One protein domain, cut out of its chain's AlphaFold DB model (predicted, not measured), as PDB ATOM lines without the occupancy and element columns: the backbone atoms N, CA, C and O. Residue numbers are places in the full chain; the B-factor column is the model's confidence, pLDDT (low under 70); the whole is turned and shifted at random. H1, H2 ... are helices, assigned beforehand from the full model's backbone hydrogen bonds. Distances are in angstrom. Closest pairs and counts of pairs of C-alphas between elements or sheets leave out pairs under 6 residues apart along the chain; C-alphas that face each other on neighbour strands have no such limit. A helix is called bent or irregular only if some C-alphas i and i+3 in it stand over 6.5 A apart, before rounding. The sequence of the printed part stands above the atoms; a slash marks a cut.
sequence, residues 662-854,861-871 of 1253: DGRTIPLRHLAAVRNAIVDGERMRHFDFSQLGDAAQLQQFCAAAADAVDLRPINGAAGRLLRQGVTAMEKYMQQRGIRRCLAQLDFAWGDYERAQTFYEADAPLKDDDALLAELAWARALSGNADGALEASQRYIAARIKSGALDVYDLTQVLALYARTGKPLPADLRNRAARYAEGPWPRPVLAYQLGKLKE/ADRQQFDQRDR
ATOM      1  N   ASP A 662     -14.590 -42.883   3.898       62.50
ATOM      2  CA  ASP A 662     -15.923 -43.219   4.411       62.50
ATOM      3  C   ASP A 662     -16.891 -43.653   3.292       62.50
ATOM      4  O   ASP A 662     -17.540 -44.696   3.390       62.50
ATOM      5  N   GLY A 663     -16.917 -42.924   2.175       63.56
ATOM      6  CA  GLY A 663     -17.733 -43.230   0.995       63.56
ATOM      7  C   GLY A 663     -17.334 -44.509   0.244       63.56
ATOM      8  O   GLY A 663     -18.143 -45.053  -0.512       63.56
ATOM      9  N   ARG A 664     -16.119 -45.040   0.453       69.06
ATOM     10  CA  ARG A 664     -15.675 -46.316  -0.150       69.06
ATOM     11  C   ARG A 664     -16.396 -47.531   0.437       69.06
ATOM     12  O   ARG A 664     -16.531 -48.538  -0.248       69.06
ATOM     13  N   THR A 665     -16.886 -47.432   1.672       68.56
ATOM     14  CA  THR A 665     -17.602 -48.527   2.356       68.56
ATOM     15  C   THR A 665     -19.078 -48.633   1.957       68.56
ATOM     16  O   THR A 665     -19.711 -49.664   2.170       68.56
ATOM     17  N   ILE A 666     -19.625 -47.594   1.319       70.75
ATOM     18  CA  ILE A 666     -21.029 -47.530   0.903       70.75
ATOM     19  C   ILE A 666     -21.236 -48.403  -0.350       70.75
ATOM     20  O   ILE A 666     -20.490 -48.249  -1.312       70.75
ATOM     21  N   PRO A 667     -22.232 -49.300  -0.430       73.81
ATOM     22  CA  PRO A 667     -22.489 -50.079  -1.648       73.81
ATOM     23  C   PRO A 667     -22.727 -49.193  -2.884       73.81
ATOM     24  O   PRO A 667     -23.355 -48.139  -2.769       73.81
ATOM     25  N   LEU A 668     -22.280 -49.615  -4.079       73.94
ATOM     26  CA  LEU A 668     -22.364 -48.791  -5.303       73.94
ATOM     27  C   LEU A 668     -23.793 -48.336  -5.595       73.94
ATOM     28  O   LEU A 668     -24.026 -47.175  -5.928       73.94
ATOM     29  N   ARG A 669     -24.753 -49.245  -5.397       73.69
ATOM     30  CA  ARG A 669     -26.188 -48.972  -5.505       73.69
ATOM     31  C   ARG A 669     -26.624 -47.731  -4.733       73.69
ATOM     32  O   ARG A 669     -27.479 -47.004  -5.207       73.69
ATOM     33  N   HIS A 670     -26.027 -47.468  -3.572       69.44
ATOM     34  CA  HIS A 670     -26.358 -46.346  -2.702       69.44
ATOM     35  C   HIS A 670     -25.468 -45.140  -2.946       69.44
ATOM     36  O   HIS A 670     -25.830 -44.043  -2.544       69.44
ATOM     37  N   LEU A 671     -24.328 -45.316  -3.608       66.25
ATOM     38  CA  LEU A 671     -23.368 -44.246  -3.816       66.25
ATOM     39  C   LEU A 671     -23.935 -43.124  -4.696       66.25
ATOM     40  O   LEU A 671     -23.714 -41.955  -4.395       66.25
ATOM     41  N   ALA A 672     -24.715 -43.461  -5.729       60.25
ATOM     42  CA  ALA A 672     -25.443 -42.475  -6.535       60.25
ATOM     43  C   ALA A 672     -26.480 -41.713  -5.691       60.25
ATOM     44  O   ALA A 672     -26.525 -40.487  -5.715       60.25
ATOM     45  N   ALA A 673     -27.228 -42.424  -4.842       54.16
ATOM     46  CA  ALA A 673     -28.125 -41.802  -3.874       54.16
ATOM     47  C   ALA A 673     -27.371 -40.990  -2.807       54.16
ATOM     48  O   ALA A 673     -27.897 -40.014  -2.323       54.16
ATOM     49  N   VAL A 674     -26.136 -41.301  -2.431       54.03
ATOM     50  CA  VAL A 674     -25.367 -40.444  -1.507       54.03
ATOM     51  C   VAL A 674     -24.847 -39.195  -2.221       54.03
ATOM     52  O   VAL A 674     -24.856 -38.114  -1.635       54.03
ATOM     53  N   ARG A 675     -24.456 -39.320  -3.495       58.88
ATOM     54  CA  ARG A 675     -24.064 -38.187  -4.346       58.88
ATOM     55  C   ARG A 675     -25.221 -37.221  -4.606       58.88
ATOM     56  O   ARG A 675     -24.994 -36.016  -4.556       58.88
ATOM     57  N   ASN A 676     -26.427 -37.745  -4.822       53.47
ATOM     58  CA  ASN A 676     -27.603 -36.953  -5.196       53.47
ATOM     59  C   ASN A 676     -28.523 -36.654  -3.986       53.47
ATOM     60  O   ASN A 676     -28.951 -35.523  -3.778       53.47
ATOM     61  N   ALA A 677     -28.806 -37.624  -3.109       47.25
ATOM     62  CA  ALA A 677     -29.948 -37.578  -2.180       47.25
ATOM     63  C   ALA A 677     -29.788 -36.707  -0.927       47.25
ATOM     64  O   ALA A 677     -30.811 -36.349  -0.347       47.25
ATOM     65  N   ILE A 678     -28.584 -36.306  -0.506       46.22
ATOM     66  CA  ILE A 678     -28.486 -35.324   0.594       46.22
ATOM     67  C   ILE A 678     -28.854 -33.929   0.080       46.22
ATOM     68  O   ILE A 678     -29.528 -33.172   0.767       46.22
ATOM     69  N   VAL A 679     -28.492 -33.605  -1.161       46.50
ATOM     70  CA  VAL A 679     -28.739 -32.280  -1.728       46.50
ATOM     71  C   VAL A 679     -30.105 -32.216  -2.406       46.50
ATOM     72  O   VAL A 679     -30.840 -31.260  -2.181       46.50
ATOM     73  N   ASP A 680     -30.500 -33.225  -3.182       53.50
ATOM     74  CA  ASP A 680     -31.755 -33.193  -3.942       53.50
ATOM     75  C   ASP A 680     -32.975 -33.550  -3.084       53.50
ATOM     76  O   ASP A 680     -34.038 -32.949  -3.241       53.50
ATOM     77  N   GLY A 681     -32.813 -34.426  -2.086       53.66
ATOM     78  CA  GLY A 681     -33.840 -34.684  -1.072       53.66
ATOM     79  C   GLY A 681     -34.116 -33.460  -0.192       53.66
ATOM     80  O   GLY A 681     -35.279 -33.136   0.070       53.66
ATOM     81  N   GLU A 682     -33.073 -32.731   0.219       53.06
ATOM     82  CA  GLU A 682     -33.231 -31.451   0.919       53.06
ATOM     83  C   GLU A 682     -33.761 -30.345   0.008       53.06
ATOM     84  O   GLU A 682     -34.640 -29.593   0.437       53.06
ATOM     85  N   ARG A 683     -33.306 -30.261  -1.250       61.50
ATOM     86  CA  ARG A 683     -33.863 -29.328  -2.242       61.50
ATOM     87  C   ARG A 683     -35.356 -29.556  -2.415       61.50
ATOM     88  O   ARG A 683     -36.098 -28.590  -2.343       61.50
ATOM     89  N   MET A 684     -35.809 -30.803  -2.548       63.09
ATOM     90  CA  MET A 684     -37.234 -31.140  -2.681       63.09
ATOM     91  C   MET A 684     -38.048 -30.811  -1.422       63.09
ATOM     92  O   MET A 684     -39.206 -30.417  -1.536       63.09
ATOM     93  N   ARG A 685     -37.463 -30.924  -0.218       63.41
ATOM     94  CA  ARG A 685     -38.110 -30.505   1.046       63.41
ATOM     95  C   ARG A 685     -38.288 -28.989   1.162       63.41
ATOM     96  O   ARG A 685     -39.224 -28.557   1.828       63.41
ATOM     97  N   HIS A 686     -37.416 -28.208   0.526       66.75
ATOM     98  CA  HIS A 686     -37.433 -26.742   0.559       66.75
ATOM     99  C   HIS A 686     -37.857 -26.110  -0.776       66.75
ATOM    100  O   HIS A 686     -37.756 -24.894  -0.932       66.75
ATOM    101  N   PHE A 687     -38.311 -26.913  -1.744       70.75
ATOM    102  CA  PHE A 687     -38.671 -26.427  -3.071       70.75
ATOM    103  C   PHE A 687     -39.978 -25.629  -3.013       70.75
ATOM    104  O   PHE A 687     -40.999 -26.110  -2.518       70.75
ATOM    105  N   ASP A 688     -39.960 -24.410  -3.547       75.69
ATOM    106  CA  ASP A 688     -41.147 -23.568  -3.645       75.69
ATOM    107  C   ASP A 688     -41.944 -23.919  -4.910       75.69
ATOM    108  O   ASP A 688     -41.689 -23.416  -6.006       75.69
ATOM    109  N   PHE A 689     -42.957 -24.775  -4.750       72.56
ATOM    110  CA  PHE A 689     -43.836 -25.209  -5.841       72.56
ATOM    111  C   PHE A 689     -44.607 -24.068  -6.527       72.56
ATOM    112  O   PHE A 689     -45.157 -24.275  -7.613       72.56
ATOM    113  N   SER A 690     -44.654 -22.862  -5.947       73.44
ATOM    114  CA  SER A 690     -45.245 -21.700  -6.620       73.44
ATOM    115  C   SER A 690     -44.403 -21.197  -7.804       73.44
ATOM    116  O   SER A 690     -44.946 -20.550  -8.699       73.44
ATOM    117  N   GLN A 691     -43.116 -21.560  -7.867       76.19
ATOM    118  CA  GLN A 691     -42.161 -21.098  -8.884       76.19
ATOM    119  C   GLN A 691     -42.037 -22.023 -10.104       76.19
ATOM    120  O   GLN A 691     -41.241 -21.753 -10.998       76.19
ATOM    121  N   LEU A 692     -42.861 -23.074 -10.203       71.88
ATOM    122  CA  LEU A 692     -42.852 -24.031 -11.326       71.88
ATOM    123  C   LEU A 692     -43.151 -23.409 -12.707       71.88
ATOM    124  O   LEU A 692     -43.004 -24.079 -13.725       71.88
ATOM    125  N   GLY A 693     -43.570 -22.140 -12.755       67.19
ATOM    126  CA  GLY A 693     -43.709 -21.381 -14.000       67.19
ATOM    127  C   GLY A 693     -42.383 -20.916 -14.622       67.19
ATOM    128  O   GLY A 693     -42.395 -20.511 -15.784       67.19
ATOM    129  N   ASP A 694     -41.264 -20.967 -13.886       79.19
ATOM    130  CA  ASP A 694     -39.916 -20.648 -14.375       79.19
ATOM    131  C   ASP A 694     -39.213 -21.890 -14.954       79.19
ATOM    132  O   ASP A 694     -39.181 -22.956 -14.339       79.19
ATOM    133  N   ALA A 695     -38.617 -21.753 -16.142       69.31
ATOM    134  CA  ALA A 695     -38.036 -22.881 -16.870       69.31
ATOM    135  C   ALA A 695     -36.794 -23.490 -16.187       69.31
ATOM    136  O   ALA A 695     -36.583 -24.699 -16.289       69.31
ATOM    137  N   ALA A 696     -35.984 -22.689 -15.486       72.31
ATOM    138  CA  ALA A 696     -34.796 -23.177 -14.785       72.31
ATOM    139  C   ALA A 696     -35.180 -23.893 -13.482       72.31
ATOM    140  O   ALA A 696     -34.654 -24.971 -13.200       72.31
ATOM    141  N   GLN A 697     -36.149 -23.347 -12.736       76.69
ATOM    142  CA  GLN A 697     -36.718 -24.005 -11.551       76.69
ATOM    143  C   GLN A 697     -37.411 -25.317 -11.912       76.69
ATOM    144  O   GLN A 697     -37.234 -26.326 -11.231       76.69
ATOM    145  N   LEU A 698     -38.148 -25.333 -13.023       72.62
ATOM    146  CA  LEU A 698     -38.757 -26.545 -13.552       72.62
ATOM    147  C   LEU A 698     -37.705 -27.601 -13.910       72.62
ATOM    148  O   LEU A 698     -37.844 -28.758 -13.527       72.62
ATOM    149  N   GLN A 699     -36.650 -27.219 -14.632       70.50
ATOM    150  CA  GLN A 699     -35.578 -28.146 -14.997       70.50
ATOM    151  C   GLN A 699     -34.893 -28.731 -13.754       70.50
ATOM    152  O   GLN A 699     -34.601 -29.927 -13.715       70.50
ATOM    153  N   GLN A 700     -34.684 -27.907 -12.727       72.94
ATOM    154  CA  GLN A 700     -34.115 -28.332 -11.453       72.94
ATOM    155  C   GLN A 700     -35.042 -29.294 -10.696       72.94
ATOM    156  O   GLN A 700     -34.573 -30.314 -10.192       72.94
ATOM    157  N   PHE A 701     -36.350 -29.013 -10.666       76.56
ATOM    158  CA  PHE A 701     -37.344 -29.920 -10.093       76.56
ATOM    159  C   PHE A 701     -37.367 -31.257 -10.830       76.56
ATOM    160  O   PHE A 701     -37.342 -32.298 -10.192       76.56
ATOM    161  N   CYS A 702     -37.373 -31.246 -12.161       73.88
ATOM    162  CA  CYS A 702     -37.446 -32.462 -12.965       73.88
ATOM    163  C   CYS A 702     -36.219 -33.364 -12.803       73.88
ATOM    164  O   CYS A 702     -36.376 -34.580 -12.728       73.88
ATOM    165  N   ALA A 703     -35.021 -32.784 -12.678       68.19
ATOM    166  CA  ALA A 703     -33.815 -33.542 -12.344       68.19
ATOM    167  C   ALA A 703     -33.931 -34.194 -10.952       68.19
ATOM    168  O   ALA A 703     -33.816 -35.411 -10.830       68.19
ATOM    169  N   ALA A 704     -34.284 -33.409  -9.928       69.25
ATOM    170  CA  ALA A 704     -34.451 -33.913  -8.564       69.25
ATOM    171  C   ALA A 704     -35.599 -34.935  -8.435       69.25
ATOM    172  O   ALA A 704     -35.525 -35.877  -7.647       69.25
ATOM    173  N   ALA A 705     -36.670 -34.760  -9.211       70.62
ATOM    174  CA  ALA A 705     -37.819 -35.650  -9.255       70.62
ATOM    175  C   ALA A 705     -37.454 -36.998  -9.883       70.62
ATOM    176  O   ALA A 705     -37.819 -38.022  -9.313       70.62
ATOM    177  N   ALA A 706     -36.710 -37.004 -10.995       65.12
ATOM    178  CA  ALA A 706     -36.208 -38.222 -11.630       65.12
ATOM    179  C   ALA A 706     -35.301 -39.024 -10.680       65.12
ATOM    180  O   ALA A 706     -35.512 -40.225 -10.506       65.12
ATOM    181  N   ASP A 707     -34.385 -38.352  -9.976       63.09
ATOM    182  CA  ASP A 707     -33.526 -38.974  -8.957       63.09
ATOM    183  C   ASP A 707     -34.327 -39.506  -7.752       63.09
ATOM    184  O   ASP A 707     -33.983 -40.521  -7.143       63.09
ATOM    185  N   ALA A 708     -35.440 -38.854  -7.404       63.38
ATOM    186  CA  ALA A 708     -36.316 -39.300  -6.325       63.38
ATOM    187  C   ALA A 708     -37.169 -40.531  -6.690       63.38
ATOM    188  O   ALA A 708     -37.625 -41.230  -5.779       63.38
ATOM    189  N   VAL A 709     -37.381 -40.838  -7.981       64.25
ATOM    190  CA  VAL A 709     -38.135 -42.037  -8.408       64.25
ATOM    191  C   VAL A 709     -37.415 -43.338  -8.036       64.25
ATOM    192  O   VAL A 709     -38.077 -44.353  -7.801       64.25
ATOM    193  N   ASP A 710     -36.088 -43.310  -7.919       60.34
ATOM    194  CA  ASP A 710     -35.275 -44.435  -7.446       60.34
ATOM    195  C   ASP A 710     -35.467 -44.744  -5.961       60.34
ATOM    196  O   ASP A 710     -35.369 -45.891  -5.523       60.34
ATOM    197  N   LEU A 711     -35.789 -43.728  -5.165       56.66
ATOM    198  CA  LEU A 711     -35.900 -43.809  -3.710       56.66
ATOM    199  C   LEU A 711     -37.277 -44.329  -3.275       56.66
ATOM    200  O   LEU A 711     -37.834 -43.859  -2.285       56.66
ATOM    201  N   ARG A 712     -37.858 -45.272  -4.029       55.16
ATOM    202  CA  ARG A 712     -39.307 -45.510  -4.105       55.16
ATOM    203  C   ARG A 712     -40.029 -46.353  -3.048       55.16
ATOM    204  O   ARG A 712     -41.187 -46.681  -3.306       55.16
ATOM    205  N   PRO A 713     -39.527 -46.663  -1.850       51.97
ATOM    206  CA  PRO A 713     -40.440 -47.101  -0.802       51.97
ATOM    207  C   PRO A 713     -40.977 -45.875  -0.063       51.97
ATOM    208  O   PRO A 713     -40.648 -45.640   1.095       51.97
ATOM    209  N   ILE A 714     -41.781 -45.032  -0.729       43.53
ATOM    210  CA  ILE A 714     -42.244 -43.782  -0.111       43.53
ATOM    211  C   ILE A 714     -43.723 -43.794   0.272       43.53
ATOM    212  O   ILE A 714     -44.580 -43.165  -0.361       43.53
ATOM    213  N   ASN A 715     -43.960 -44.400   1.435       42.09
ATOM    214  CA  ASN A 715     -44.959 -43.919   2.392       42.09
ATOM    215  C   ASN A 715     -44.412 -42.773   3.289       42.09
ATOM    216  O   ASN A 715     -45.137 -42.235   4.124       42.09
ATOM    217  N   GLY A 716     -43.156 -42.346   3.094       49.91
ATOM    218  CA  GLY A 716     -42.490 -41.234   3.794       49.91
ATOM    219  C   GLY A 716     -42.745 -39.824   3.217       49.91
ATOM    220  O   GLY A 716     -43.542 -39.620   2.300       49.91
ATOM    221  N   ALA A 717     -42.069 -38.813   3.770       53.06
ATOM    222  CA  ALA A 717     -42.302 -37.399   3.439       53.06
ATOM    223  C   ALA A 717     -41.908 -37.010   1.998       53.06
ATOM    224  O   ALA A 717     -42.648 -36.277   1.346       53.06
ATOM    225  N   ALA A 718     -40.797 -37.537   1.474       54.53
ATOM    226  CA  ALA A 718     -40.267 -37.171   0.152       54.53
ATOM    227  C   ALA A 718     -41.203 -37.542  -1.017       54.53
ATOM    228  O   ALA A 718     -41.347 -36.793  -1.972       54.53
ATOM    229  N   GLY A 719     -41.911 -38.663  -0.919       59.53
ATOM    230  CA  GLY A 719     -42.819 -39.156  -1.953       59.53
ATOM    231  C   GLY A 719     -44.183 -38.493  -1.885       59.53
ATOM    232  O   GLY A 719     -44.835 -38.335  -2.912       59.53
ATOM    233  N   ARG A 720     -44.602 -38.032  -0.695       63.69
ATOM    234  CA  ARG A 720     -45.734 -37.102  -0.581       63.69
ATOM    235  C   ARG A 720     -45.409 -35.773  -1.259       63.69
ATOM    236  O   ARG A 720     -46.226 -35.307  -2.042       63.69
ATOM    237  N   LEU A 721     -44.222 -35.217  -1.011       64.06
ATOM    238  CA  LEU A 721     -43.754 -33.986  -1.658       64.06
ATOM    239  C   LEU A 721     -43.636 -34.146  -3.179       64.06
ATOM    240  O   LEU A 721     -44.096 -33.286  -3.919       64.06
ATOM    241  N   LEU A 722     -43.105 -35.274  -3.655       68.25
ATOM    242  CA  LEU A 722     -43.013 -35.582  -5.082       68.25
ATOM    243  C   LEU A 722     -44.404 -35.655  -5.739       68.25
ATOM    244  O   LEU A 722     -44.629 -35.008  -6.757       68.25
ATOM    245  N   ARG A 723     -45.371 -36.351  -5.116       70.38
ATOM    246  CA  ARG A 723     -46.773 -36.389  -5.582       70.38
ATOM    247  C   ARG A 723     -47.436 -35.006  -5.575       70.38
ATOM    248  O   ARG A 723     -48.154 -34.668  -6.514       70.38
ATOM    249  N   GLN A 724     -47.181 -34.197  -4.546       69.75
ATOM    250  CA  GLN A 724     -47.648 -32.808  -4.484       69.75
ATOM    251  C   GLN A 724     -47.051 -31.963  -5.616       69.75
ATOM    252  O   GLN A 724     -47.783 -31.215  -6.260       69.75
ATOM    253  N   GLY A 725     -45.758 -32.130  -5.899       73.69
ATOM    254  CA  GLY A 725     -45.072 -31.469  -7.006       73.69
ATOM    255  C   GLY A 725     -45.648 -31.838  -8.369       73.69
ATOM    256  O   GLY A 725     -45.937 -30.948  -9.160       73.69
ATOM    257  N   VAL A 726     -45.916 -33.121  -8.618       74.94
ATOM    258  CA  VAL A 726     -46.588 -33.594  -9.848       74.94
ATOM    259  C   VAL A 726     -47.962 -32.960 -10.004       74.94
ATOM    260  O   VAL A 726     -48.245 -32.367 -11.039       74.94
ATOM    261  N   THR A 727     -48.774 -32.998  -8.946       76.00
ATOM    262  CA  THR A 727     -50.110 -32.378  -8.939       76.00
ATOM    263  C   THR A 727     -50.021 -30.865  -9.193       76.00
ATOM    264  O   THR A 727     -50.868 -30.270  -9.857       76.00
ATOM    265  N   ALA A 728     -48.979 -30.201  -8.682       75.12
ATOM    266  CA  ALA A 728     -48.735 -28.786  -8.948       75.12
ATOM    267  C   ALA A 728     -48.308 -28.530 -10.406       75.12
ATOM    268  O   ALA A 728     -48.757 -27.546 -10.997       75.12
ATOM    269  N   MET A 729     -47.499 -29.414 -11.000       76.19
ATOM    270  CA  MET A 729     -47.067 -29.335 -12.403       76.19
ATOM    271  C   MET A 729     -48.212 -29.536 -13.397       76.19
ATOM    272  O   MET A 729     -48.193 -28.915 -14.459       76.19
ATOM    273  N   GLU A 730     -49.229 -30.335 -13.064       75.00
ATOM    274  CA  GLU A 730     -50.411 -30.538 -13.919       75.00
ATOM    275  C   GLU A 730     -51.090 -29.211 -14.300       75.00
ATOM    276  O   GLU A 730     -51.558 -29.050 -15.428       75.00
ATOM    277  N   LYS A 731     -51.039 -28.195 -13.425       77.12
ATOM    278  CA  LYS A 731     -51.556 -26.840 -13.707       77.12
ATOM    279  C   LYS A 731     -50.847 -26.145 -14.872       77.12
ATOM    280  O   LYS A 731     -51.415 -25.251 -15.495       77.12
ATOM    281  N   TYR A 732     -49.617 -26.550 -15.164       75.25
ATOM    282  CA  TYR A 732     -48.757 -25.969 -16.187       75.25
ATOM    283  C   TYR A 732     -48.484 -26.948 -17.344       75.25
ATOM    284  O   TYR A 732     -47.620 -26.686 -18.180       75.25
ATOM    285  N   MET A 733     -49.255 -28.039 -17.459       76.75
ATOM    286  CA  MET A 733     -49.088 -29.101 -18.469       76.75
ATOM    287  C   MET A 733     -49.106 -28.624 -19.934       76.75
ATOM    288  O   MET A 733     -48.786 -29.387 -20.840       76.75
ATOM    289  N   GLN A 734     -49.499 -27.376 -20.193       75.12
ATOM    290  CA  GLN A 734     -49.459 -26.764 -21.522       75.12
ATOM    291  C   GLN A 734     -48.040 -26.329 -21.942       75.12
ATOM    292  O   GLN A 734     -47.811 -26.046 -23.117       75.12
ATOM    293  N   GLN A 735     -47.072 -26.275 -21.017       73.12
ATOM    294  CA  GLN A 735     -45.676 -25.971 -21.333       73.12
ATOM    295  C   GLN A 735     -44.918 -27.225 -21.792       73.12
ATOM    296  O   GLN A 735     -44.969 -28.277 -21.155       73.12
ATOM    297  N   ARG A 736     -44.139 -27.088 -22.872       67.81
ATOM    298  CA  ARG A 736     -43.393 -28.191 -23.503       67.81
ATOM    299  C   ARG A 736     -42.476 -28.952 -22.529       67.81
ATOM    300  O   ARG A 736     -42.522 -30.173 -22.452       67.81
ATOM    301  N   GLY A 737     -41.687 -28.229 -21.726       72.69
ATOM    302  CA  GLY A 737     -40.770 -28.835 -20.748       72.69
ATOM    303  C   GLY A 737     -41.475 -29.654 -19.659       72.69
ATOM    304  O   GLY A 737     -40.912 -30.625 -19.161       72.69
ATOM    305  N   ILE A 738     -42.726 -29.310 -19.343       78.44
ATOM    306  CA  ILE A 738     -43.515 -29.952 -18.282       78.44
ATOM    307  C   ILE A 738     -44.084 -31.280 -18.759       78.44
ATOM    308  O   ILE A 738     -44.011 -32.260 -18.025       78.44
ATOM    309  N   ARG A 739     -44.576 -31.356 -20.002       81.69
ATOM    310  CA  ARG A 739     -45.055 -32.627 -20.571       81.69
ATOM    311  C   ARG A 739     -43.947 -33.664 -20.665       81.69
ATOM    312  O   ARG A 739     -44.178 -34.805 -20.295       81.69
ATOM    313  N   ARG A 740     -42.739 -33.258 -21.078       82.31
ATOM    314  CA  ARG A 740     -41.556 -34.136 -21.090       82.31
ATOM    315  C   ARG A 740     -41.269 -34.707 -19.703       82.31
ATOM    316  O   ARG A 740     -41.137 -35.913 -19.551       82.31
ATOM    317  N   CYS A 741     -41.213 -33.841 -18.700       82.56
ATOM    318  CA  CYS A 741     -40.949 -34.231 -17.320       82.56
ATOM    319  C   CYS A 741     -42.036 -35.155 -16.746       82.56
ATOM    320  O   CYS A 741     -41.718 -36.195 -16.174       82.56
ATOM    321  N   LEU A 742     -43.314 -34.822 -16.960       83.62
ATOM    322  CA  LEU A 742     -44.446 -35.663 -16.561       83.62
ATOM    323  C   LEU A 742     -44.408 -37.029 -17.251       83.62
ATOM    324  O   LEU A 742     -44.584 -38.035 -16.576       83.62
ATOM    325  N   ALA A 743     -44.107 -37.080 -18.552       86.25
ATOM    326  CA  ALA A 743     -44.012 -38.335 -19.295       86.25
ATOM    327  C   ALA A 743     -42.950 -39.275 -18.707       86.25
ATOM    328  O   ALA A 743     -43.226 -40.452 -18.503       86.25
ATOM    329  N   GLN A 744     -41.769 -38.747 -18.375       83.44
ATOM    330  CA  GLN A 744     -40.679 -39.530 -17.785       83.44
ATOM    331  C   GLN A 744     -41.010 -40.013 -16.369       83.44
ATOM    332  O   GLN A 744     -40.728 -41.159 -16.026       83.44
ATOM    333  N   LEU A 745     -41.647 -39.165 -15.553       80.75
ATOM    334  CA  LEU A 745     -42.109 -39.551 -14.219       80.75
ATOM    335  C   LEU A 745     -43.200 -40.625 -14.287       80.75
ATOM    336  O   LEU A 745     -43.134 -41.601 -13.546       80.75
ATOM    337  N   ASP A 746     -44.157 -40.485 -15.203       84.31
ATOM    338  CA  ASP A 746     -45.236 -41.452 -15.418       84.31
ATOM    339  C   ASP A 746     -44.712 -42.777 -15.962       84.31
ATOM    340  O   ASP A 746     -45.114 -43.840 -15.485       84.31
ATOM    341  N   PHE A 747     -43.765 -42.724 -16.901       86.31
ATOM    342  CA  PHE A 747     -43.079 -43.904 -17.412       86.31
ATOM    343  C   PHE A 747     -42.368 -44.637 -16.279       86.31
ATOM    344  O   PHE A 747     -42.592 -45.829 -16.069       86.31
ATOM    345  N   ALA A 748     -41.567 -43.914 -15.499       79.25
ATOM    346  CA  ALA A 748     -40.861 -44.498 -14.377       79.25
ATOM    347  C   ALA A 748     -41.849 -45.026 -13.324       79.25
ATOM    348  O   ALA A 748     -41.615 -46.087 -12.748       79.25
ATOM    349  N   TRP A 749     -42.992 -44.372 -13.100       77.56
ATOM    350  CA  TRP A 749     -44.026 -44.887 -12.204       77.56
ATOM    351  C   TRP A 749     -44.798 -46.082 -12.729       77.56
ATOM    352  O   TRP A 749     -45.343 -46.791 -11.898       77.56
ATOM    353  N   GLY A 750     -44.765 -46.376 -14.024       83.19
ATOM    354  CA  GLY A 750     -45.539 -47.462 -14.620       83.19
ATOM    355  C   GLY A 750     -46.942 -47.046 -15.069       83.19
ATOM    356  O   GLY A 750     -47.766 -47.909 -15.379       83.19
ATOM    357  N   ASP A 751     -47.237 -45.744 -15.141       84.88
ATOM    358  CA  ASP A 751     -48.449 -45.209 -15.777       84.88
ATOM    359  C   ASP A 751     -48.206 -45.007 -17.282       84.88
ATOM    360  O   ASP A 751     -48.199 -43.894 -17.813       84.88
ATOM    361  N   TYR A 752     -47.934 -46.116 -17.976       89.44
ATOM    362  CA  TYR A 752     -47.475 -46.115 -19.368       89.44
ATOM    363  C   TYR A 752     -48.475 -45.493 -20.351       89.44
ATOM    364  O   TYR A 752     -48.058 -44.887 -21.336       89.44
ATOM    365  N   GLU A 753     -49.778 -45.585 -20.075       88.50
ATOM    366  CA  GLU A 753     -50.832 -44.949 -20.880       88.50
ATOM    367  C   GLU A 753     -50.738 -43.416 -20.820       88.50
ATOM    368  O   GLU A 753     -50.806 -42.722 -21.845       88.50
ATOM    369  N   ARG A 754     -50.535 -42.868 -19.615       85.75
ATOM    370  CA  ARG A 754     -50.398 -41.423 -19.412       85.75
ATOM    371  C   ARG A 754     -49.059 -40.911 -19.932       85.75
ATOM    372  O   ARG A 754     -49.027 -39.889 -20.620       85.75
ATOM    373  N   ALA A 755     -47.988 -41.672 -19.708       88.75
ATOM    374  CA  ALA A 755     -46.673 -41.397 -20.276       88.75
ATOM    375  C   ALA A 755     -46.731 -41.313 -21.808       88.75
ATOM    376  O   ALA A 755     -46.291 -40.317 -22.386       88.75
ATOM    377  N   GLN A 756     -47.347 -42.307 -22.466       90.69
ATOM    378  CA  GLN A 756     -47.566 -42.303 -23.915       90.69
ATOM    379  C   GLN A 756     -48.293 -41.026 -24.356       90.69
ATOM    380  O   GLN A 756     -47.832 -40.348 -25.274       90.69
ATOM    381  N   THR A 757     -49.390 -40.673 -23.682       88.81
ATOM    382  CA  THR A 757     -50.184 -39.479 -24.007       88.81
ATOM    383  C   THR A 757     -49.339 -38.203 -23.957       88.81
ATOM    384  O   THR A 757     -49.418 -37.367 -24.861       88.81
ATOM    385  N   PHE A 758     -48.493 -38.045 -22.935       88.19
ATOM    386  CA  PHE A 758     -47.637 -36.867 -22.805       88.19
ATOM    387  C   PHE A 758     -46.495 -36.824 -23.822       88.19
ATOM    388  O   PHE A 758     -46.236 -35.752 -24.375       88.19
ATOM    389  N   TYR A 759     -45.855 -37.959 -24.119       87.94
ATOM    390  CA  TYR A 759     -44.852 -38.038 -25.185       87.94
ATOM    391  C   TYR A 759     -45.445 -37.687 -26.556       87.94
ATOM    392  O   TYR A 759     -44.827 -36.956 -27.329       87.94
ATOM    393  N   GLU A 760     -46.654 -38.169 -26.862       85.69
ATOM    394  CA  GLU A 760     -47.336 -37.910 -28.137       85.69
ATOM    395  C   GLU A 760     -47.818 -36.457 -28.256       85.69
ATOM    396  O   GLU A 760     -47.761 -35.866 -29.339       85.69
ATOM    397  N   ALA A 761     -48.220 -35.846 -27.139       83.06
ATOM    398  CA  ALA A 761     -48.613 -34.442 -27.088       83.06
ATOM    399  C   ALA A 761     -47.443 -33.465 -27.320       83.06
ATOM    400  O   ALA A 761     -47.690 -32.295 -27.636       83.06
ATOM    401  N   ASP A 762     -46.181 -33.897 -27.177       72.62
ATOM    402  CA  ASP A 762     -45.031 -32.985 -27.220       72.62
ATOM    403  C   ASP A 762     -44.549 -32.553 -28.622       72.62
ATOM    404  O   ASP A 762     -43.655 -31.711 -28.716       72.62
ATOM    405  N   ALA A 763     -45.206 -33.007 -29.702       62.56
ATOM    406  CA  ALA A 763     -44.855 -32.752 -31.113       62.56
ATOM    407  C   ALA A 763     -43.427 -33.225 -31.484       62.56
ATOM    408  O   ALA A 763     -42.493 -33.138 -30.689       62.56
ATOM    409  N   PRO A 764     -43.238 -33.794 -32.686       76.44
ATOM    410  CA  PRO A 764     -42.511 -35.049 -32.860       76.44
ATOM    411  C   PRO A 764     -41.147 -35.061 -32.162       76.44
ATOM    412  O   PRO A 764     -40.273 -34.244 -32.464       76.44
ATOM    413  N   LEU A 765     -40.983 -36.026 -31.246       84.69
ATOM    414  CA  LEU A 765     -39.685 -36.389 -30.687       84.69
ATOM    415  C   LEU A 765     -38.709 -36.617 -31.844       84.69
ATOM    416  O   LEU A 765     -39.078 -37.224 -32.858       84.69
ATOM    417  N   LYS A 766     -37.483 -36.106 -31.705       88.44
ATOM    418  CA  LYS A 766     -36.446 -36.371 -32.702       88.44
ATOM    419  C   LYS A 766     -36.184 -37.867 -32.742       88.44
ATOM    420  O   LYS A 766     -36.215 -38.525 -31.706       88.44
ATOM    421  N   ASP A 767     -35.896 -38.374 -33.934       92.19
ATOM    422  CA  ASP A 767     -35.660 -39.802 -34.103       92.19
ATOM    423  C   ASP A 767     -34.454 -40.281 -33.279       92.19
ATOM    424  O   ASP A 767     -34.457 -41.408 -32.834       92.19
ATOM    425  N   ASP A 768     -33.454 -39.447 -32.994       86.44
ATOM    426  CA  ASP A 768     -32.292 -39.805 -32.167       86.44
ATOM    427  C   ASP A 768     -32.451 -39.505 -30.660       86.44
ATOM    428  O   ASP A 768     -31.521 -39.763 -29.890       86.44
ATOM    429  N   ASP A 769     -33.598 -38.975 -30.213       87.44
ATOM    430  CA  ASP A 769     -33.845 -38.663 -28.798       87.44
ATOM    431  C   ASP A 769     -34.173 -39.945 -28.015       87.44
ATOM    432  O   ASP A 769     -35.038 -40.727 -28.414       87.44
ATOM    433  N   ALA A 770     -33.525 -40.144 -26.863       83.50
ATOM    434  CA  ALA A 770     -33.754 -41.293 -25.984       83.50
ATOM    435  C   ALA A 770     -35.221 -41.407 -25.523       83.50
ATOM    436  O   ALA A 770     -35.710 -42.509 -25.275       83.50
ATOM    437  N   LEU A 771     -35.962 -40.292 -25.493       87.19
ATOM    438  CA  LEU A 771     -37.400 -40.309 -25.209       87.19
ATOM    439  C   LEU A 771     -38.215 -41.111 -26.225       87.19
ATOM    440  O   LEU A 771     -39.287 -41.609 -25.891       87.19
ATOM    441  N   LEU A 772     -37.751 -41.227 -27.473       91.88
ATOM    442  CA  LEU A 772     -38.443 -42.037 -28.472       91.88
ATOM    443  C   LEU A 772     -38.346 -43.530 -28.127       91.88
ATOM    444  O   LEU A 772     -39.299 -44.275 -28.362       91.88
ATOM    445  N   ALA A 773     -37.233 -43.956 -27.522       90.50
ATOM    446  CA  ALA A 773     -37.077 -45.307 -26.994       90.50
ATOM    447  C   ALA A 773     -37.968 -45.545 -25.758       90.50
ATOM    448  O   ALA A 773     -38.594 -46.601 -25.662       90.50
ATOM    449  N   GLU A 774     -38.103 -44.564 -24.858       90.62
ATOM    450  CA  GLU A 774     -39.052 -44.632 -23.730       90.62
ATOM    451  C   GLU A 774     -40.510 -44.693 -24.214       90.62
ATOM    452  O   GLU A 774     -41.273 -45.545 -23.760       90.62
ATOM    453  N   LEU A 775     -40.893 -43.872 -25.201       93.12
ATOM    454  CA  LEU A 775     -42.213 -43.934 -25.839       93.12
ATOM    455  C   LEU A 775     -42.470 -45.309 -26.471       93.12
ATOM    456  O   LEU A 775     -43.582 -45.831 -26.374       93.12
ATOM    457  N   ALA A 776     -41.462 -45.912 -27.105       95.25
ATOM    458  CA  ALA A 776     -41.584 -47.255 -27.662       95.25
ATOM    459  C   ALA A 776     -41.931 -48.284 -26.570       95.25
ATOM    460  O   ALA A 776     -42.872 -49.063 -26.731       95.25
ATOM    461  N   TRP A 777     -41.245 -48.240 -25.427       94.81
ATOM    462  CA  TRP A 777     -41.569 -49.084 -24.276       94.81
ATOM    463  C   TRP A 777     -42.940 -48.770 -23.668       94.81
ATOM    464  O   TRP A 777     -43.699 -49.700 -23.396       94.81
ATOM    465  N   ALA A 778     -43.303 -47.492 -23.521       93.06
ATOM    466  CA  ALA A 778     -44.604 -47.076 -22.996       93.06
ATOM    467  C   ALA A 778     -45.753 -47.627 -23.853       93.06
ATOM    468  O   ALA A 778     -46.724 -48.173 -23.331       93.06
ATOM    469  N   ARG A 779     -45.609 -47.557 -25.183       94.31
ATOM    470  CA  ARG A 779     -46.557 -48.134 -26.144       94.31
ATOM    471  C   ARG A 779     -46.641 -49.650 -26.024       94.31
ATOM    472  O   ARG A 779     -47.737 -50.191 -25.988       94.31
ATOM    473  N   ALA A 780     -45.509 -50.347 -25.929       93.94
ATOM    474  CA  ALA A 780     -45.525 -51.803 -25.798       93.94
ATOM    475  C   ALA A 780     -46.212 -52.249 -24.499       93.94
ATOM    476  O   ALA A 780     -47.028 -53.168 -24.526       93.94
ATOM    477  N   LEU A 781     -45.920 -51.576 -23.384       90.88
ATOM    478  CA  LEU A 781     -46.460 -51.913 -22.065       90.88
ATOM    479  C   LEU A 781     -47.925 -51.483 -21.883       90.88
ATOM    480  O   LEU A 781     -48.624 -52.084 -21.077       90.88
ATOM    481  N   SER A 782     -48.419 -50.522 -22.670       89.06
ATOM    482  CA  SER A 782     -49.847 -50.157 -22.755       89.06
ATOM    483  C   SER A 782     -50.624 -50.917 -23.846       89.06
ATOM    484  O   SER A 782     -51.807 -50.665 -24.062       89.06
ATOM    485  N   GLY A 783     -49.989 -51.873 -24.540       88.94
ATOM    486  CA  GLY A 783     -50.643 -52.754 -25.516       88.94
ATOM    487  C   GLY A 783     -50.603 -52.292 -26.981       88.94
ATOM    488  O   GLY A 783     -51.101 -52.998 -27.858       88.94
ATOM    489  N   ASN A 784     -49.965 -51.162 -27.294       92.94
ATOM    490  CA  ASN A 784     -49.721 -50.688 -28.661       92.94
ATOM    491  C   ASN A 784     -48.396 -51.238 -29.232       92.94
ATOM    492  O   ASN A 784     -47.409 -50.518 -29.404       92.94
ATOM    493  N   ALA A 785     -48.369 -52.536 -29.541       94.06
ATOM    494  CA  ALA A 785     -47.166 -53.216 -30.030       94.06
ATOM    495  C   ALA A 785     -46.647 -52.674 -31.378       94.06
ATOM    496  O   ALA A 785     -45.440 -52.508 -31.548       94.06
ATOM    497  N   ASP A 786     -47.529 -52.381 -32.337       94.25
ATOM    498  CA  ASP A 786     -47.101 -51.929 -33.669       94.25
ATOM    499  C   ASP A 786     -46.504 -50.510 -33.610       94.25
ATOM    500  O   ASP A 786     -45.423 -50.269 -34.152       94.25
ATOM    501  N   GLY A 787     -47.131 -49.593 -32.861       94.31
ATOM    502  CA  GLY A 787     -46.599 -48.243 -32.652       94.31
ATOM    503  C   GLY A 787     -45.310 -48.214 -31.823       94.31
ATOM    504  O   GLY A 787     -44.497 -47.297 -31.981       94.31
ATOM    505  N   ALA A 788     -45.103 -49.200 -30.943       95.31
ATOM    506  CA  ALA A 788     -43.849 -49.376 -30.215       95.31
ATOM    507  C   ALA A 788     -42.690 -49.709 -31.161       95.31
ATOM    508  O   ALA A 788     -41.636 -49.071 -31.114       95.31
ATOM    509  N   LEU A 789     -42.895 -50.680 -32.056       95.94
ATOM    510  CA  LEU A 789     -41.864 -51.094 -33.006       95.94
ATOM    511  C   LEU A 789     -41.564 -50.014 -34.044       95.94
ATOM    512  O   LEU A 789     -40.399 -49.835 -34.385       95.94
ATOM    513  N   GLU A 790     -42.562 -49.250 -34.488       94.38
ATOM    514  CA  GLU A 790     -42.342 -48.101 -35.376       94.38
ATOM    515  C   GLU A 790     -41.416 -47.053 -34.731       94.38
ATOM    516  O   GLU A 790     -40.428 -46.628 -35.335       94.38
ATOM    517  N   ALA A 791     -41.694 -46.666 -33.479       94.19
ATOM    518  CA  ALA A 791     -40.865 -45.719 -32.731       94.19
ATOM    519  C   ALA A 791     -39.439 -46.251 -32.521       94.19
ATOM    520  O   ALA A 791     -38.465 -45.541 -32.764       94.19
ATOM    521  N   SER A 792     -39.310 -47.525 -32.145       94.81
ATOM    522  CA  SER A 792     -38.019 -48.186 -31.948       94.81
ATOM    523  C   SER A 792     -37.194 -48.284 -33.239       94.81
ATOM    524  O   SER A 792     -35.987 -48.036 -33.223       94.81
ATOM    525  N   GLN A 793     -37.831 -48.590 -34.373       93.94
ATOM    526  CA  GLN A 793     -37.171 -48.645 -35.680       93.94
ATOM    527  C   GLN A 793     -36.669 -47.269 -36.118       93.94
ATOM    528  O   GLN A 793     -35.529 -47.159 -36.571       93.94
ATOM    529  N   ARG A 794     -37.481 -46.217 -35.938       94.50
ATOM    530  CA  ARG A 794     -37.053 -44.828 -36.168       94.50
ATOM    531  C   ARG A 794     -35.855 -44.468 -35.294       94.50
ATOM    532  O   ARG A 794     -34.874 -43.939 -35.816       94.50
ATOM    533  N   TYR A 795     -35.905 -44.838 -34.014       94.25
ATOM    534  CA  TYR A 795     -34.824 -44.587 -33.068       94.25
ATOM    535  C   TYR A 795     -33.502 -45.225 -33.487       94.25
ATOM    536  O   TYR A 795     -32.491 -44.541 -33.671       94.25
ATOM    537  N   ILE A 796     -33.513 -46.530 -33.751       92.44
ATOM    538  CA  ILE A 796     -32.307 -47.251 -34.174       92.44
ATOM    539  C   ILE A 796     -31.793 -46.751 -35.523       92.44
ATOM    540  O   ILE A 796     -30.583 -46.588 -35.687       92.44
ATOM    541  N   ALA A 797     -32.677 -46.463 -36.481       91.44
ATOM    542  CA  ALA A 797     -32.271 -45.925 -37.774       91.44
ATOM    543  C   ALA A 797     -31.541 -44.577 -37.633       91.44
ATOM    544  O   ALA A 797     -30.525 -44.356 -38.298       91.44
ATOM    545  N   ALA A 798     -32.009 -43.699 -36.742       92.19
ATOM    546  CA  ALA A 798     -31.363 -42.418 -36.482       92.19
ATOM    547  C   ALA A 798     -30.020 -42.567 -35.753       92.19
ATOM    548  O   ALA A 798     -29.047 -41.945 -36.179       92.19
ATOM    549  N   ARG A 799     -29.931 -43.442 -34.742       88.75
ATOM    550  CA  ARG A 799     -28.674 -43.737 -34.023       88.75
ATOM    551  C   ARG A 799     -27.607 -44.353 -34.929       88.75
ATOM    552  O   ARG A 799     -26.439 -43.984 -34.837       88.75
ATOM    553  N   ILE A 800     -28.006 -45.240 -35.847       85.12
ATOM    554  CA  ILE A 800     -27.116 -45.773 -36.894       85.12
ATOM    555  C   ILE A 800     -26.631 -44.635 -37.790       85.12
ATOM    556  O   ILE A 800     -25.434 -44.498 -38.027       85.12
ATOM    557  N   LYS A 801     -27.549 -43.787 -38.268       85.62
ATOM    558  CA  LYS A 801     -27.217 -42.675 -39.167       85.62
ATOM    559  C   LYS A 801     -26.274 -41.653 -38.523       85.62
ATOM    560  O   LYS A 801     -25.454 -41.072 -39.228       85.62
ATOM    561  N   SER A 802     -26.391 -41.416 -37.217       83.19
ATOM    562  CA  SER A 802     -25.513 -40.504 -36.476       83.19
ATOM    563  C   SER A 802     -24.196 -41.146 -36.029       83.19
ATOM    564  O   SER A 802     -23.335 -40.434 -35.514       83.19
ATOM    565  N   GLY A 803     -24.044 -42.466 -36.183       79.44
ATOM    566  CA  GLY A 803     -22.907 -43.226 -35.665       79.44
ATOM    567  C   GLY A 803     -22.856 -43.288 -34.134       79.44
ATOM    568  O   GLY A 803     -21.780 -43.458 -33.573       79.44
ATOM    569  N   ALA A 804     -23.994 -43.106 -33.456       82.75
ATOM    570  CA  ALA A 804     -24.100 -43.091 -31.993       82.75
ATOM    571  C   ALA A 804     -24.792 -44.346 -31.435       82.75
ATOM    572  O   ALA A 804     -25.208 -44.362 -30.281       82.75
ATOM    573  N   LEU A 805     -24.998 -45.375 -32.260       85.38
ATOM    574  CA  LEU A 805     -25.625 -46.617 -31.823       85.38
ATOM    575  C   LEU A 805     -24.717 -47.338 -30.821       85.38
ATOM    576  O   LEU A 805     -23.632 -47.786 -31.190       85.38
ATOM    577  N   ASP A 806     -25.183 -47.491 -29.584       85.25
ATOM    578  CA  ASP A 806     -24.474 -48.252 -28.556       85.25
ATOM    579  C   ASP A 806     -25.095 -49.643 -28.321       85.25
ATOM    580  O   ASP A 806     -26.129 -50.019 -28.883       85.25
ATOM    581  N   VAL A 807     -24.419 -50.468 -27.518       85.44
ATOM    582  CA  VAL A 807     -24.867 -51.838 -27.238       85.44
ATOM    583  C   VAL A 807     -26.123 -51.848 -26.356       85.44
ATOM    584  O   VAL A 807     -26.960 -52.741 -26.518       85.44
ATOM    585  N   TYR A 808     -26.328 -50.858 -25.477       87.06
ATOM    586  CA  TYR A 808     -27.560 -50.770 -24.688       87.06
ATOM    587  C   TYR A 808     -28.774 -50.457 -25.566       87.06
ATOM    588  O   TYR A 808     -29.812 -51.092 -25.367       87.06
ATOM    589  N   ASP A 809     -28.638 -49.592 -26.578       90.12
ATOM    590  CA  ASP A 809     -29.679 -49.346 -27.585       90.12
ATOM    591  C   ASP A 809     -30.137 -50.679 -28.205       90.12
ATOM    592  O   ASP A 809     -31.331 -50.994 -28.243       90.12
ATOM    593  N   LEU A 810     -29.183 -51.518 -28.626       91.62
ATOM    594  CA  LEU A 810     -29.476 -52.834 -29.200       91.62
ATOM    595  C   LEU A 810     -30.143 -53.776 -28.189       91.62
ATOM    596  O   LEU A 810     -31.140 -54.415 -28.531       91.62
ATOM    597  N   THR A 811     -29.640 -53.861 -26.954       92.94
ATOM    598  CA  THR A 811     -30.240 -54.745 -25.933       92.94
ATOM    599  C   THR A 811     -31.676 -54.346 -25.588       92.94
ATOM    600  O   THR A 811     -32.524 -55.221 -25.400       92.94
ATOM    601  N   GLN A 812     -31.975 -53.042 -25.549       92.62
ATOM    602  CA  GLN A 812     -33.318 -52.523 -25.295       92.62
ATOM    603  C   GLN A 812     -34.273 -52.861 -26.435       92.62
ATOM    604  O   GLN A 812     -35.374 -53.356 -26.197       92.62
ATOM    605  N   VAL A 813     -33.842 -52.675 -27.682       94.75
ATOM    606  CA  VAL A 813     -34.685 -52.995 -28.836       94.75
ATOM    607  C   VAL A 813     -34.921 -54.495 -28.971       94.75
ATOM    608  O   VAL A 813     -36.056 -54.906 -29.208       94.75
ATOM    609  N   LEU A 814     -33.906 -55.337 -28.761       95.69
ATOM    610  CA  LEU A 814     -34.093 -56.791 -28.763       95.69
ATOM    611  C   LEU A 814     -35.079 -57.240 -27.671       95.69
ATOM    612  O   LEU A 814     -35.931 -58.090 -27.940       95.69
ATOM    613  N   ALA A 815     -35.003 -56.650 -26.473       95.38
ATOM    614  CA  ALA A 815     -35.967 -56.900 -25.403       95.38
ATOM    615  C   ALA A 815     -37.388 -56.445 -25.786       95.38
ATOM    616  O   ALA A 815     -38.340 -57.195 -25.575       95.38
ATOM    617  N   LEU A 816     -37.537 -55.278 -26.417       95.75
ATOM    618  CA  LEU A 816     -38.828 -54.770 -26.890       95.75
ATOM    619  C   LEU A 816     -39.463 -55.698 -27.944       95.75
ATOM    620  O   LEU A 816     -40.638 -56.054 -27.829       95.75
ATOM    621  N   TYR A 817     -38.692 -56.157 -28.939       95.62
ATOM    622  CA  TYR A 817     -39.174 -57.142 -29.922       95.62
ATOM    623  C   TYR A 817     -39.654 -58.425 -29.238       95.62
ATOM    624  O   TYR A 817     -40.747 -58.902 -29.544       95.62
ATOM    625  N   ALA A 818     -38.887 -58.941 -28.273       93.62
ATOM    626  CA  ALA A 818     -39.292 -60.112 -27.502       93.62
ATOM    627  C   ALA A 818     -40.620 -59.872 -26.759       93.62
ATOM    628  O   ALA A 818     -41.532 -60.691 -26.854       93.62
ATOM    629  N   ARG A 819     -40.778 -58.721 -26.091       92.19
ATOM    630  CA  ARG A 819     -41.994 -58.371 -25.331       92.19
ATOM    631  C   ARG A 819     -43.237 -58.200 -26.203       92.19
ATOM    632  O   ARG A 819     -44.324 -58.554 -25.761       92.19
ATOM    633  N   THR A 820     -43.089 -57.705 -27.431       93.62
ATOM    634  CA  THR A 820     -44.208 -57.578 -28.388       93.62
ATOM    635  C   THR A 820     -44.606 -58.902 -29.054       93.62
ATOM    636  O   THR A 820     -45.631 -58.958 -29.733       93.62
ATOM    637  N   GLY A 821     -43.799 -59.961 -28.911       90.50
ATOM    638  CA  GLY A 821     -44.012 -61.248 -29.583       90.50
ATOM    639  C   GLY A 821     -43.791 -61.213 -31.103       90.50
ATOM    640  O   GLY A 821     -44.149 -62.162 -31.802       90.50
ATOM    641  N   LYS A 822     -43.221 -60.129 -31.642       91.31
ATOM    642  CA  LYS A 822     -42.980 -59.946 -33.082       91.31
ATOM    643  C   LYS A 822     -41.581 -60.461 -33.465       91.31
ATOM    644  O   LYS A 822     -40.647 -60.369 -32.669       91.31
ATOM    645  N   PRO A 823     -41.392 -60.991 -34.688       91.31
ATOM    646  CA  PRO A 823     -40.095 -61.510 -35.112       91.31
ATOM    647  C   PRO A 823     -39.054 -60.392 -35.264       91.31
ATOM    648  O   PRO A 823     -39.331 -59.344 -35.843       91.31
ATOM    649  N   LEU A 824     -37.831 -60.649 -34.792       92.25
ATOM    650  CA  LEU A 824     -36.693 -59.738 -34.942       92.25
ATOM    651  C   LEU A 824     -36.266 -59.626 -36.425       92.25
ATOM    652  O   LEU A 824     -35.988 -60.667 -37.035       92.25
ATOM    653  N   PRO A 825     -36.144 -58.411 -36.998       93.62
ATOM    654  CA  PRO A 825     -35.647 -58.203 -38.358       93.62
ATOM    655  C   PRO A 825     -34.244 -58.786 -38.578       93.62
ATOM    656  O   PRO A 825     -33.394 -58.770 -37.683       93.62
ATOM    657  N   ALA A 826     -33.990 -59.320 -39.777       90.44
ATOM    658  CA  ALA A 826     -32.746 -60.028 -40.087       90.44
ATOM    659  C   ALA A 826     -31.513 -59.109 -40.059       90.44
ATOM    660  O   ALA A 826     -30.455 -59.508 -39.577       90.44
ATOM    661  N   ASP A 827     -31.651 -57.877 -40.541       85.31
ATOM    662  CA  ASP A 827     -30.615 -56.845 -40.513       85.31
ATOM    663  C   ASP A 827     -30.225 -56.477 -39.074       85.31
ATOM    664  O   ASP A 827     -29.036 -56.458 -38.744       85.31
ATOM    665  N   LEU A 828     -31.215 -56.290 -38.196       88.88
ATOM    666  CA  LEU A 828     -30.992 -55.984 -36.788       88.88
ATOM    667  C   LEU A 828     -30.377 -57.173 -36.040       88.88
ATOM    668  O   LEU A 828     -29.426 -56.995 -35.278       88.88
ATOM    669  N   ARG A 829     -30.846 -58.400 -36.312       91.06
ATOM    670  CA  ARG A 829     -30.246 -59.635 -35.777       91.06
ATOM    671  C   ARG A 829     -28.780 -59.763 -36.186       91.06
ATOM    672  O   ARG A 829     -27.935 -60.047 -35.340       91.06
ATOM    673  N   ASN A 830     -28.476 -59.548 -37.464       84.38
ATOM    674  CA  ASN A 830     -27.115 -59.638 -37.986       84.38
ATOM    675  C   ASN A 830     -26.219 -58.555 -37.380       84.38
ATOM    676  O   ASN A 830     -25.088 -58.848 -36.999       84.38
ATOM    677  N   ARG A 831     -26.726 -57.324 -37.238       85.75
ATOM    678  CA  ARG A 831     -26.004 -56.232 -36.577       85.75
ATOM    679  C   ARG A 831     -25.710 -56.571 -35.114       85.75
ATOM    680  O   ARG A 831     -24.547 -56.543 -34.732       85.75
ATOM    681  N   ALA A 832     -26.709 -56.979 -34.332       87.56
ATOM    682  CA  ALA A 832     -26.518 -57.388 -32.938       87.56
ATOM    683  C   ALA A 832     -25.542 -58.571 -32.802       87.56
ATOM    684  O   ALA A 832     -24.700 -58.586 -31.908       87.56
ATOM    685  N   ALA A 833     -25.590 -59.535 -33.727       84.69
ATOM    686  CA  ALA A 833     -24.684 -60.678 -33.722       84.69
ATOM    687  C   ALA A 833     -23.207 -60.293 -33.908       84.69
ATOM    688  O   ALA A 833     -22.360 -61.021 -33.386       84.69
ATOM    689  N   ARG A 834     -22.903 -59.177 -34.596       78.56
ATOM    690  CA  ARG A 834     -21.537 -58.633 -34.733       78.56
ATOM    691  C   ARG A 834     -20.996 -58.039 -33.430       78.56
ATOM    692  O   ARG A 834     -19.790 -58.058 -33.223       78.56
ATOM    693  N   TYR A 835     -21.875 -57.557 -32.552       79.50
ATOM    694  CA  TYR A 835     -21.509 -56.936 -31.273       79.50
ATOM    695  C   TYR A 835     -21.680 -57.873 -30.069       79.50
ATOM    696  O   TYR A 835     -21.517 -57.443 -28.937       79.50
ATOM    697  N   ALA A 836     -22.010 -59.151 -30.274       83.25
ATOM    698  CA  ALA A 836     -22.300 -60.080 -29.176       83.25
ATOM    699  C   ALA A 836     -21.051 -60.565 -28.405       83.25
ATOM    700  O   ALA A 836     -21.185 -61.160 -27.340       83.25
ATOM    701  N   GLU A 837     -19.842 -60.336 -28.928       78.50
ATOM    702  CA  GLU A 837     -18.582 -60.753 -28.300       78.50
ATOM    703  C   GLU A 837     -17.818 -59.560 -27.725       78.50
ATOM    704  O   GLU A 837     -17.563 -58.590 -28.438       78.50
ATOM    705  N   GLY A 838     -17.393 -59.644 -26.464       75.00
ATOM    706  CA  GLY A 838     -16.549 -58.635 -25.821       75.00
ATOM    707  C   GLY A 838     -16.994 -58.298 -24.392       75.00
ATOM    708  O   GLY A 838     -17.681 -59.116 -23.773       75.00
ATOM    709  N   PRO A 839     -16.571 -57.139 -23.855       76.75
ATOM    710  CA  PRO A 839     -16.913 -56.710 -22.501       76.75
ATOM    711  C   PRO A 839     -18.407 -56.389 -22.341       76.75
ATOM    712  O   PRO A 839     -19.183 -56.391 -23.299       76.75
ATOM    713  N   TRP A 840     -18.824 -56.119 -21.107       82.12
ATOM    714  CA  TRP A 840     -20.200 -55.737 -20.789       82.12
ATOM    715  C   TRP A 840     -20.632 -54.452 -21.524       82.12
ATOM    716  O   TRP A 840     -19.838 -53.513 -21.562       82.12
ATOM    717  N   PRO A 841     -21.869 -54.360 -22.066       86.06
ATOM    718  CA  PRO A 841     -23.006 -55.282 -21.913       86.06
ATOM    719  C   PRO A 841     -23.162 -56.331 -23.032       86.06
ATOM    720  O   PRO A 841     -24.212 -56.961 -23.144       86.06
ATOM    721  N   ARG A 842     -22.141 -56.595 -23.857       87.62
ATOM    722  CA  ARG A 842     -22.227 -57.555 -24.983       87.62
ATOM    723  C   ARG A 842     -22.671 -58.982 -24.603       87.62
ATOM    724  O   ARG A 842     -23.439 -59.572 -25.369       87.62
ATOM    725  N   PRO A 843     -22.310 -59.539 -23.426       92.00
ATOM    726  CA  PRO A 843     -22.867 -60.811 -22.958       92.00
ATOM    727  C   PRO A 843     -24.402 -60.828 -22.850       92.00
ATOM    728  O   PRO A 843     -25.010 -61.878 -23.056       92.00
ATOM    729  N   VAL A 844     -25.044 -59.678 -22.603       94.31
ATOM    730  CA  VAL A 844     -26.511 -59.546 -22.629       94.31
ATOM    731  C   VAL A 844     -27.046 -59.761 -24.045       94.31
ATOM    732  O   VAL A 844     -27.986 -60.535 -24.222       94.31
ATOM    733  N   LEU A 845     -26.424 -59.159 -25.069       93.50
ATOM    734  CA  LEU A 845     -26.796 -59.420 -26.468       93.50
ATOM    735  C   LEU A 845     -26.618 -60.896 -26.823       93.50
ATOM    736  O   LEU A 845     -27.486 -61.483 -27.467       93.50
ATOM    737  N   ALA A 846     -25.515 -61.515 -26.393       94.50
ATOM    738  CA  ALA A 846     -25.290 -62.940 -26.614       94.50
ATOM    739  C   ALA A 846     -26.401 -63.796 -25.980       94.50
ATOM    740  O   ALA A 846     -26.870 -64.740 -26.617       94.50
ATOM    741  N   TYR A 847     -26.864 -63.448 -24.776       96.56
ATOM    742  CA  TYR A 847     -28.002 -64.097 -24.121       96.56
ATOM    743  C   TYR A 847     -29.311 -63.899 -24.900       96.56
ATOM    744  O   TYR A 847     -29.969 -64.878 -25.247       96.56
ATOM    745  N   GLN A 848     -29.647 -62.662 -25.274       95.62
ATOM    746  CA  GLN A 848     -30.867 -62.349 -26.036       95.62
ATOM    747  C   GLN A 848     -30.887 -62.984 -27.439       95.62
ATOM    748  O   GLN A 848     -31.958 -63.248 -27.984       95.62
ATOM    749  N   LEU A 849     -29.715 -63.249 -28.025       94.31
ATOM    750  CA  LEU A 849     -29.550 -63.957 -29.300       94.31
ATOM    751  C   LEU A 849     -29.464 -65.489 -29.147       94.31
ATOM    752  O   LEU A 849     -29.294 -66.185 -30.149       94.31
ATOM    753  N   GLY A 850     -29.538 -66.022 -27.923       93.62
ATOM    754  CA  GLY A 850     -29.452 -67.459 -27.641       93.62
ATOM    755  C   GLY A 850     -28.046 -68.064 -27.760       93.62
ATOM    756  O   GLY A 850     -27.904 -69.285 -27.772       93.62
ATOM    757  N   LYS A 851     -26.998 -67.234 -27.851       93.94
ATOM    758  CA  LYS A 851     -25.586 -67.660 -27.885       93.94
ATOM    759  C   LYS A 851     -25.000 -67.912 -26.489       93.94
ATOM    760  O   LYS A 851     -24.007 -68.625 -26.371       93.94
ATOM    761  N   LEU A 852     -25.598 -67.337 -25.444       95.31
ATOM    762  CA  LEU A 852     -25.188 -67.496 -24.046       95.31
ATOM    763  C   LEU A 852     -26.381 -67.966 -23.201       95.31
ATOM    764  O   LEU A 852     -27.489 -67.466 -23.362       95.31
ATOM    765  N   LYS A 853     -26.163 -68.930 -22.302       96.12
ATOM    766  CA  LYS A 853     -27.199 -69.405 -21.367       96.12
ATOM    767  C   LYS A 853     -27.318 -68.476 -20.155       96.12
ATOM    768  O   LYS A 853     -26.338 -67.835 -19.787       96.12
ATOM    769  N   GLU A 854     -28.481 -68.478 -19.501       94.81
ATOM    770  CA  GLU A 854     -28.761 -67.676 -18.297       94.81
ATOM    771  C   GLU A 854     -27.709 -67.880 -17.191       94.81
ATOM    772  O   GLU A 854     -27.068 -66.918 -16.772       94.81
ATOM    773  N   ALA A 861     -21.130 -62.250 -14.639       90.12
ATOM    774  CA  ALA A 861     -21.303 -61.101 -13.756       90.12
ATOM    775  C   ALA A 861     -20.739 -61.367 -12.347       90.12
ATOM    776  O   ALA A 861     -19.999 -60.543 -11.812       90.12
ATOM    777  N   ASP A 862     -20.990 -62.552 -11.779       88.31
ATOM    778  CA  ASP A 862     -20.522 -62.943 -10.440       88.31
ATOM    779  C   ASP A 862     -18.997 -63.045 -10.308       88.31
ATOM    780  O   ASP A 862     -18.466 -62.921  -9.206       88.31
ATOM    781  N   ARG A 863     -18.277 -63.259 -11.415       89.75
ATOM    782  CA  ARG A 863     -16.806 -63.315 -11.423       89.75
ATOM    783  C   ARG A 863     -16.140 -61.945 -11.290       89.75
ATOM    784  O   ARG A 863     -14.931 -61.888 -11.066       89.75
ATOM    785  N   GLN A 864     -16.893 -60.862 -11.454       85.50
ATOM    786  CA  GLN A 864     -16.360 -59.512 -11.316       85.50
ATOM    787  C   GLN A 864     -16.200 -59.116  -9.844       85.50
ATOM    788  O   GLN A 864     -16.712 -59.769  -8.938       85.50
ATOM    789  N   GLN A 865     -15.471 -58.030  -9.598       78.38
ATOM    790  CA  GLN A 865     -15.205 -57.535  -8.248       78.38
ATOM    791  C   GLN A 865     -16.061 -56.308  -7.920       78.38
ATOM    792  O   GLN A 865     -16.228 -55.428  -8.766       78.38
ATOM    793  N   PHE A 866     -16.546 -56.243  -6.675       76.81
ATOM    794  CA  PHE A 866     -17.236 -55.086  -6.089       76.81
ATOM    795  C   PHE A 866     -18.312 -54.490  -7.026       76.81
ATOM    796  O   PHE A 866     -19.188 -55.195  -7.521       76.81
ATOM    797  N   ASP A 867     -18.193 -53.196  -7.303       79.38
ATOM    798  CA  ASP A 867     -19.024 -52.343  -8.148       79.38
ATOM    799  C   ASP A 867     -19.365 -52.923  -9.533       79.38
ATOM    800  O   ASP A 867     -20.486 -52.769 -10.024       79.38
ATOM    801  N   GLN A 868     -18.412 -53.612 -10.165       80.69
ATOM    802  CA  GLN A 868     -18.603 -54.220 -11.486       80.69
ATOM    803  C   GLN A 868     -19.610 -55.364 -11.436       80.69
ATOM    804  O   GLN A 868     -20.495 -55.461 -12.286       80.69
ATOM    805  N   ARG A 869     -19.508 -56.204 -10.405       87.00
ATOM    806  CA  ARG A 869     -20.427 -57.322 -10.199       87.00
ATOM    807  C   ARG A 869     -21.852 -56.815 -10.011       87.00
ATOM    808  O   ARG A 869     -22.759 -57.303 -10.679       87.00
ATOM    809  N   ASP A 870     -22.037 -55.818  -9.150       83.50
ATOM    810  CA  ASP A 870     -23.365 -55.287  -8.830       83.50
ATOM    811  C   ASP A 870     -24.032 -54.655 -10.061       83.50
ATOM    812  O   ASP A 870     -25.208 -54.912 -10.332       83.50
ATOM    813  N   ARG A 871     -23.273 -53.901 -10.873       84.75
ATOM    814  CA  ARG A 871     -23.790 -53.320 -12.123       84.75
ATOM    815  C   ARG A 871     -24.201 -54.393 -13.119       84.75
ATOM    816  O   ARG A 871     -25.302 -54.319 -13.664       84.75
TER     817      ARG A 871
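AT A GLANCE: This is residues 662 to 854 and 861 to 871 of the 1253 residues of the protein "DUF3857 domain-containing protein" of Duganella sp. FT80W (UniProt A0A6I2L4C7). Twelve helices follow one another round an open horseshoe with a hollow middle: H2b, H3 and H4 make one side, H5 and H6 begin the curve, the bundle H7, H8 and H9 continues it, and H10 and H11 make the other side. H2a and the short H12 come near each other across the opening. The printed part has 204 residues, with H1 to H12 in chain order and no named strand, and its class is all helix. It is compact, with a radius of gyration of the C-alphas of 19.2 A, and spans 52 by 47 by 30 A.

IN THESE COORDINATES: H1, residues 662 to 665, begins with C-alpha 662 at (-15.923, -43.219, 4.411). H2, residues 668 to 685, was assigned as one helix by its hydrogen bonds but is bent, with C-alphas 675 and 678 7.2 A apart. Its arms are H2a, 668 to 675, and H2b, 678 to 685; H2a is irregular, with C-alphas 669 and 672 6.6 A apart. Next come H3, 695 to 709, 20.9 A long; H4, 717 to 730, 20.4 A; H5, 736 to 749, 20.2 A; H6, 752 to 761; H7, 770 to 781, 17.0 A; H8, 785 to 802, 25.9 A; H9, 807 to 820, 20.2 A; H10, 826 to 834; and H11, 842 to 848. H12, 867 to 871, ends at (-23.790, -53.320, -12.123).

HOW THE PARTS SIT: H1 is close to but not clearly touching H2a; the closest C-alphas, of Gly 663 and Leu 671, are 7.5 A apart. H2b touches H3 at Asp 680 and Ala 704, 5.4 A between C-alphas. H3 touches H5 at a shallow tilt of 5 degrees, the same way, closest at C-alphas 702 and 741, 5.9 A. H5 and H6 form a hairpin, closest at C-alphas 743 and 755, 4.2 A. H7, H8 and H9 form an up and down bundle, each running against the one before; C-alphas 776 and 788 of H7 and H8 are closest at 4.0 A. H9 touches H11 at C-alphas 811 and 845, 5.8 A. H2a and H12 only just touch, with 3 pairs of C-alphas within 8 A, the closest those of Leu 668 and Asp 867, 5.6 A. Every O i to N i+4 pair is within hydrogen-bond range in H3 to H12, against 2 of 4 in H2a and 3 of 4 in H2b; H1 is too short for such a pair.

THE WHOLE: The C-alphas farthest apart, of Ser 690 and Lys 851, are 54.3 A apart. Residues 855 to 860 are not printed, and C-alphas 854 and 861 are 10.9 A apart across the cut. Of the links printed whole, none is long. Mean pLDDT of the printed part is 79.8; 45 residues are under 70, among them 670 to 686 and 706 to 722.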